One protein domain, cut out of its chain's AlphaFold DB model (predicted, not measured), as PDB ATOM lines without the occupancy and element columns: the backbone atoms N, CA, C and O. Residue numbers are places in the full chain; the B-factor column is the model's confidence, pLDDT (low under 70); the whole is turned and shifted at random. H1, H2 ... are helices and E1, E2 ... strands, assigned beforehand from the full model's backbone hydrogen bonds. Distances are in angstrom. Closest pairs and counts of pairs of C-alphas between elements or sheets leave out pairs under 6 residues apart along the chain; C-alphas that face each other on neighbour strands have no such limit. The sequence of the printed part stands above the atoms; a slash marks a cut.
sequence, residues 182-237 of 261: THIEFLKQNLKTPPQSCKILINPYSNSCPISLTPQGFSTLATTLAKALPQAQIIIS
ATOM      1  N   THR A 182     239.289 213.441 282.663       82.62
ATOM      2  CA  THR A 182     240.643 213.394 282.092       82.62
ATOM      3  C   THR A 182     241.290 212.014 282.183       82.62
ATOM      4  O   THR A 182     241.994 211.615 281.263       82.62
ATOM      5  N   HIS A 183     241.037 211.246 283.251       83.00
ATOM      6  CA  HIS A 183     241.548 209.876 283.361       83.00
ATOM      7  C   HIS A 183     240.847 208.946 282.372       83.00
ATOM      8  O   HIS A 183     241.487 208.075 281.791       83.00
ATOM      9  N   ILE A 184     239.541 209.130 282.170       82.38
ATOM     10  CA  ILE A 184     238.766 208.347 281.204       82.38
ATOM     11  C   ILE A 184     239.273 208.618 279.785       82.38
ATOM     12  O   ILE A 184     239.529 207.670 279.046       82.38
ATOM     13  N   GLU A 185     239.474 209.884 279.421       84.94
ATOM     14  CA  GLU A 185     240.007 210.250 278.105       84.94
ATOM     15  C   GLU A 185     241.446 209.762 277.910       84.94
ATOM     16  O   GLU A 185     241.757 209.178 276.873       84.94
ATOM     17  N   PHE A 186     242.299 209.877 278.934       84.19
ATOM     18  CA  PHE A 186     243.639 209.289 278.911       84.19
ATOM     19  C   PHE A 186     243.591 207.780 278.635       84.19
ATOM     20  O   PHE A 186     244.323 207.278 277.782       84.19
ATOM     21  N   LEU A 187     242.707 207.048 279.321       81.44
ATOM     22  CA  LEU A 187     242.549 205.612 279.109       81.44
ATOM     23  C   LEU A 187     242.043 205.301 277.698       81.44
ATOM     24  O   LEU A 187     242.569 204.382 277.083       81.44
ATOM     25  N   LYS A 188     241.084 206.060 277.156       81.44
ATOM     26  CA  LYS A 188     240.592 205.870 275.779       81.44
ATOM     27  C   LYS A 188     241.678 206.108 274.728       81.44
ATOM     28  O   LYS A 188     241.756 205.358 273.763       81.44
ATOM     29  N   GLN A 189     242.512 207.130 274.917       82.88
ATOM     30  CA  GLN A 189     243.601 207.461 273.991       82.88
ATOM     31  C   GLN A 189     244.714 206.407 274.003       82.88
ATOM     32  O   GLN A 189     245.270 206.083 272.956       82.88
ATOM     33  N   ASN A 190     245.040 205.871 275.182       78.25
ATOM     34  CA  ASN A 190     246.179 204.965 275.350       78.25
ATOM     35  C   ASN A 190     245.799 203.482 275.233       78.25
ATOM     36  O   ASN A 190     246.622 202.663 274.831       78.25
ATOM     37  N   LEU A 191     244.555 203.114 275.546       76.44
ATOM     38  CA  LEU A 191     244.052 201.756 275.365       76.44
ATOM     39  C   LEU A 191     243.332 201.659 274.019       76.44
ATOM     40  O   LEU A 191     242.119 201.847 273.941       76.44
ATOM     41  N   LYS A 192     244.070 201.297 272.961       66.69
ATOM     42  CA  LYS A 192     243.490 200.856 271.680       66.69
ATOM     43  C   LYS A 192     242.662 199.593 271.948       66.69
ATOM     44  O   LYS A 192     243.211 198.499 272.031       66.69
ATOM     45  N   THR A 193     241.372 199.741 272.226       61.62
ATOM     46  CA  THR A 193     240.562 198.657 272.795       61.62
ATOM     47  C   THR A 193     239.692 198.000 271.724       61.62
ATOM     48  O   THR A 193     238.756 198.635 271.246       61.62
ATOM     49  N   PRO A 194     239.910 196.716 271.387       58.94
ATOM     50  CA  PRO A 194     238.805 195.843 271.019       58.94
ATOM     51  C   PRO A 194     237.964 195.514 272.273       58.94
ATOM     52  O   PRO A 194     238.454 195.632 273.403       58.94
ATOM     53  N   PRO A 195     236.693 195.108 272.112       55.00
ATOM     54  CA  PRO A 195     235.769 194.850 273.211       55.00
ATOM     55  C   PRO A 195     236.068 193.495 273.876       55.00
ATOM     56  O   PRO A 195     235.286 192.556 273.783       55.00
ATOM     57  N   GLN A 196     237.216 193.359 274.536       62.19
ATOM     58  CA  GLN A 196     237.471 192.216 275.413       62.19
ATOM     59  C   GLN A 196     236.870 192.489 276.796       62.19
ATOM     60  O   GLN A 196     237.056 193.561 277.378       62.19
ATOM     61  N   SER A 197     236.125 191.514 277.317       68.31
ATOM     62  CA  SER A 197     235.399 191.618 278.587       68.31
ATOM     63  C   SER A 197     236.308 191.520 279.816       68.31
ATOM     64  O   SER A 197     235.948 192.024 280.878       68.31
ATOM     65  N   CYS A 198     237.493 190.912 279.684       84.50
ATOM     66  CA  CYS A 198     238.435 190.713 280.782       84.50
ATOM     67  C   CYS A 198     239.718 191.528 280.568       84.50
ATOM     68  O   CYS A 198     240.341 191.461 279.510       84.50
ATOM     69  N   LYS A 199     240.124 192.289 281.589       87.00
ATOM     70  CA  LYS A 199     241.358 193.086 281.603       87.00
ATOM     71  C   LYS A 199     242.148 192.752 282.860       87.00
ATOM     72  O   LYS A 199     241.581 192.755 283.952       87.00
ATOM     73  N   ILE A 200     243.444 192.503 282.714       90.50
ATOM     74  CA  ILE A 200     244.351 192.200 283.824       90.50
ATOM     75  C   ILE A 200     245.439 193.266 283.848       90.50
ATOM     76  O   ILE A 200     246.231 193.360 282.916       90.50
ATOM     77  N   LEU A 201     245.476 194.071 284.910       90.94
ATOM     78  CA  LEU A 201     246.499 195.094 285.111       90.94
ATOM     79  C   LEU A 201     247.645 194.545 285.966       90.94
ATOM     80  O   LEU A 201     247.426 194.105 287.094       90.94
ATOM     81  N   ILE A 202     248.866 194.640 285.456       91.75
ATOM     82  CA  ILE A 202     250.103 194.316 286.162       91.75
ATOM     83  C   ILE A 202     250.830 195.626 286.455       91.75
ATOM     84  O   ILE A 202     251.149 196.380 285.536       91.75
ATOM     85  N   ASN A 203     251.113 195.884 287.734       90.31
ATOM     86  CA  ASN A 203     251.981 196.982 288.149       90.31
ATOM     87  C   ASN A 203     253.333 196.431 288.626       90.31
ATOM     88  O   ASN A 203     253.427 195.990 289.773       90.31
ATOM     89  N   PRO A 204     254.368 196.439 287.768       88.19
ATOM     90  CA  PRO A 204     255.657 195.843 288.096       88.19
ATOM     91  C   PRO A 204     256.535 196.747 288.976       88.19
ATOM     92  O   PRO A 204     257.555 196.304 289.502       88.19
ATOM     93  N   TYR A 205     256.159 198.016 289.152       83.75
ATOM     94  CA  TYR A 205     257.013 199.008 289.791       83.75
ATOM     95  C   TYR A 205     256.561 199.287 291.224       83.75
ATOM     96  O   TYR A 205     255.501 199.863 291.475       83.75
ATOM     97  N   SER A 206     257.404 198.900 292.183       79.81
ATOM     98  CA  SER A 206     257.227 199.222 293.597       79.81
ATOM     99  C   SER A 206     258.572 199.497 294.253       79.81
ATOM    100  O   SER A 206     259.410 198.610 294.365       79.81
ATOM    101  N   ASN A 207     258.752 200.722 294.747       70.81
ATOM    102  CA  ASN A 207     259.940 201.103 295.519       70.81
ATOM    103  C   ASN A 207     259.829 200.704 296.999       70.81
ATOM    104  O   ASN A 207     260.777 200.863 297.761       70.81
ATOM    105  N   SER A 208     258.649 200.250 297.430       69.06
ATOM    106  CA  SER A 208     258.323 200.036 298.844       69.06
ATOM    107  C   SER A 208     258.205 198.562 299.223       69.06
ATOM    108  O   SER A 208     258.036 198.261 300.402       69.06
ATOM    109  N   CYS A 209     258.283 197.645 298.251       72.44
ATOM    110  CA  CYS A 209     258.257 196.212 298.505       72.44
ATOM    111  C   CYS A 209     259.657 195.622 298.279       72.44
ATOM    112  O   CYS A 209     260.105 195.582 297.134       72.44
ATOM    113  N   PRO A 210     260.351 195.145 299.330       71.25
ATOM    114  CA  PRO A 210     261.674 194.536 299.178       71.25
ATOM    115  C   PRO A 210     261.620 193.193 298.435       71.25
ATOM    116  O   PRO A 210     262.648 192.696 297.987       71.25
ATOM    117  N   ILE A 211     260.425 192.606 298.308       81.31
ATOM    118  CA  ILE A 211     260.175 191.356 297.598       81.31
ATOM    119  C   ILE A 211     259.291 191.688 296.397       81.31
ATOM    120  O   ILE A 211     258.095 191.932 296.539       81.31
ATOM    121  N   SER A 212     259.887 191.717 295.212       86.25
ATOM    122  CA  SER A 212     259.180 191.914 293.948       86.25
ATOM    123  C   SER A 212     259.729 190.944 292.908       86.25
ATOM    124  O   SER A 212     260.835 190.422 293.065       86.25
ATOM    125  N   LEU A 213     258.964 190.695 291.845       88.06
ATOM    126  CA  LEU A 213     259.499 189.971 290.697       88.06
ATOM    127  C   LEU A 213     260.585 190.822 290.025       88.06
ATOM    128  O   LEU A 213     260.531 192.054 290.019       88.06
ATOM    129  N   THR A 214     261.578 190.157 289.442       88.38
ATOM    130  CA  THR A 214     262.535 190.826 288.553       88.38
ATOM    131  C   THR A 214     261.816 191.311 287.286       88.38
ATOM    132  O   THR A 214     260.726 190.814 286.980       88.38
ATOM    133  N   PRO A 215     262.407 192.222 286.489       87.06
ATOM    134  CA  PRO A 215     261.845 192.590 285.188       87.06
ATOM    135  C   PRO A 215     261.552 191.372 284.298       87.06
ATOM    136  O   PRO A 215     260.482 191.285 283.699       87.06
ATOM    137  N   GLN A 216     262.450 190.377 284.294       88.50
ATOM    138  CA  GLN A 216     262.222 189.111 283.598       88.50
ATOM    139  C   GLN A 216     261.063 188.318 284.213       88.50
ATOM    140  O   GLN A 216     260.240 187.784 283.483       88.50
ATOM    141  N   GLY A 217     260.952 188.276 285.544       91.88
ATOM    142  CA  GLY A 217     259.841 187.612 286.229       91.88
ATOM    143  C   GLY A 217     258.478 188.219 285.883       91.88
ATOM    144  O   GLY A 217     257.526 187.479 285.647       91.88
ATOM    145  N   PHE A 218     258.384 189.550 285.786       92.88
ATOM    146  CA  PHE A 218     257.168 190.220 285.315       92.88
ATOM    147  C   PHE A 218     256.881 189.954 283.834       92.88
ATOM    148  O   PHE A 218     255.717 189.772 283.484       92.88
ATOM    149  N   SER A 219     257.912 189.879 282.984       90.88
ATOM    150  CA  SER A 219     257.754 189.476 281.578       90.88
ATOM    151  C   SER A 219     257.204 188.048 281.466       90.88
ATOM    152  O   SER A 219     256.159 187.832 280.853       90.88
ATOM    153  N   THR A 220     257.811 187.085 282.170       93.00
ATOM    154  CA  THR A 220     257.333 185.696 282.227       93.00
ATOM    155  C   THR A 220     255.892 185.614 282.727       93.00
ATOM    156  O   THR A 220     255.085 184.883 282.148       93.00
ATOM    157  N   LEU A 221     255.537 186.372 283.770       93.94
ATOM    158  CA  LEU A 221     254.167 186.442 284.280       93.94
ATOM    159  C   LEU A 221     253.194 186.954 283.210       93.94
ATOM    160  O   LEU A 221     252.166 186.320 282.976       93.94
ATOM    161  N   ALA A 222     253.516 188.070 282.553       93.00
ATOM    162  CA  ALA A 222     252.666 188.665 281.527       93.00
ATOM    163  C   ALA A 222     252.444 187.705 280.347       93.00
ATOM    164  O   ALA A 222     251.299 187.469 279.962       93.00
ATOM    165  N   THR A 223     253.511 187.084 279.833       91.62
ATOM    166  CA  THR A 223     253.434 186.109 278.734       91.62
ATOM    167  C   THR A 223     252.656 184.855 279.134       91.62
ATOM    168  O   THR A 223     251.853 184.346 278.353       91.62
ATOM    169  N   THR A 224     252.849 184.358 280.359       94.31
ATOM    170  CA  THR A 224     252.120 183.181 280.860       94.31
ATOM    171  C   THR A 224     250.627 183.471 280.983       94.31
ATOM    172  O   THR A 224     249.811 182.662 280.545       94.31
ATOM    173  N   LEU A 225     250.257 184.640 281.518       93.00
ATOM    174  CA  LEU A 225     248.859 185.064 281.616       93.00
ATOM    175  C   LEU A 225     248.221 185.251 280.238       93.00
ATOM    176  O   LEU A 225     247.104 184.789 280.035       93.00
ATOM    177  N   ALA A 226     248.932 185.858 279.285       89.81
ATOM    178  CA  ALA A 226     248.440 186.029 277.919       89.81
ATOM    179  C   ALA A 226     248.177 184.682 277.220       89.81
ATOM    180  O   ALA A 226     247.164 184.527 276.544       89.81
ATOM    181  N   LYS A 227     249.054 183.686 277.421       91.69
ATOM    182  CA  LYS A 227     248.879 182.325 276.880       91.69
ATOM    183  C   LYS A 227     247.727 181.574 277.554       91.69
ATOM    184  O   LYS A 227     246.972 180.885 276.877       91.69
ATOM    185  N   ALA A 228     247.596 181.693 278.875       93.75
ATOM    186  CA  ALA A 228     246.570 180.991 279.646       93.75
ATOM    187  C   ALA A 228     245.169 181.608 279.496       93.75
ATOM    188  O   ALA A 228     244.169 180.907 279.643       93.75
ATOM    189  N   LEU A 229     245.092 182.914 279.227       91.62
ATOM    190  CA  LEU A 229     243.854 183.686 279.133       91.62
ATOM    191  C   LEU A 229     243.839 184.504 277.829       91.62
ATOM    192  O   LEU A 229     243.902 185.733 277.881       91.62
ATOM    193  N   PRO A 230     243.730 183.858 276.653       86.31
ATOM    194  CA  PRO A 230     243.788 184.540 275.354       86.31
ATOM    195  C   PRO A 230     242.656 185.564 275.139       86.31
ATOM    196  O   PRO A 230     242.769 186.467 274.315       86.31
ATOM    197  N   GLN A 231     241.560 185.446 275.892       86.12
ATOM    198  CA  GLN A 231     240.445 186.392 275.910       86.12
ATOM    199  C   GLN A 231     240.681 187.627 276.797       86.12
ATOM    200  O   GLN A 231     239.864 188.550 276.775       86.12
ATOM    201  N   ALA A 232     241.736 187.628 277.619       87.88
ATOM    202  CA  ALA A 232     242.048 188.716 278.531       87.88
ATOM    203  C   ALA A 232     243.075 189.679 277.925       87.88
ATOM    204  O   ALA A 232     244.118 189.274 277.416       87.88
ATOM    205  N   GLN A 233     242.819 190.977 278.064       86.31
ATOM    206  CA  GLN A 233     243.804 192.002 277.743       86.31
ATOM    207  C   GLN A 233     244.774 192.161 278.918       86.31
ATOM    208  O   GLN A 233     244.380 192.631 279.991       86.31
ATOM    209  N   ILE A 234     246.044 191.802 278.720       89.12
ATOM    210  CA  ILE A 234     247.101 192.057 279.705       89.12
ATOM    211  C   ILE A 234     247.593 193.497 279.539       89.12
ATOM    212  O   ILE A 234     248.073 193.888 278.478       89.12
ATOM    213  N   ILE A 235     247.456 194.296 280.592       87.50
ATOM    214  CA  ILE A 235     247.863 195.699 280.642       87.50
ATOM    215  C   ILE A 235     249.012 195.800 281.634       87.50
ATOM    216  O   ILE A 235     248.869 195.417 282.791       87.50
ATOM    217  N   ILE A 236     250.143 196.350 281.210       88.94
ATOM    218  CA  ILE A 236     251.276 196.605 282.097       88.94
ATOM    219  C   ILE A 236     251.338 198.108 282.339       88.94
ATOM    220  O   ILE A 236     251.531 198.882 281.404       88.94
ATOM    221  N   SER A 237     251.143 198.539 283.586       87.62
ATOM    222  CA  SER A 237     251.265 199.960 283.913       87.62
ATOM    223  C   SER A 237     252.724 200.393 283.849       87.62
ATOM    224  O   SER A 237     253.600 199.688 284.348       87.62
TER     225      SER A 237
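Overview. This is residues 182 to 237 of the 261 residues of an uncharacterized protein of Helicobacter sp. MIT 01-3238 (UniProt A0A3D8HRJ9). Parallel strands E1 and E2 lie side by side, with the long helix H2 packed on them, chiefly on E2; helix H1 and loop residues 206 to 211 stand free of this body. The 56 printed residues, of mixed class, have two named helices and two named strands, in the order H1, E1, H2, E2. E1, H2 and E2 make a strand-helix-strand unit, parallel neighbour strands joined through a helix, with a right-handed crossover. The whole is loose and flat, with a radius of gyration of the C-alphas of 13.2 A, spanning 34 by 30 by 13 A.

Along the chain. H1, residues 182 to 190, begins with C-alpha 182 at (240.643, 213.394, 282.092) and is 12.1 A long. E1, residues 198 to 202, is 13.3 A; H2, residues 215 to 228, 20.0 A; E2, residues 232 to 236, 12.7 A, ending with C-alpha 236 at (251.276, 196.605, 282.097).

Arrangement. N 200 of E1 and O 233 of E2 are within hydrogen-bond range, 2.9 A. The closest C-alphas of H2 and E2, Ala 226 and Ile 234, are 6.4 A apart. H1 is apart from H2 and E2. In H1 and H2 every O i to N i+4 pair is within hydrogen-bond range.

Size, cuts and confidence. The printed part has no cut. The E1 to H2 link is long. Residues 192 to 197 and 208 have pLDDT under 70.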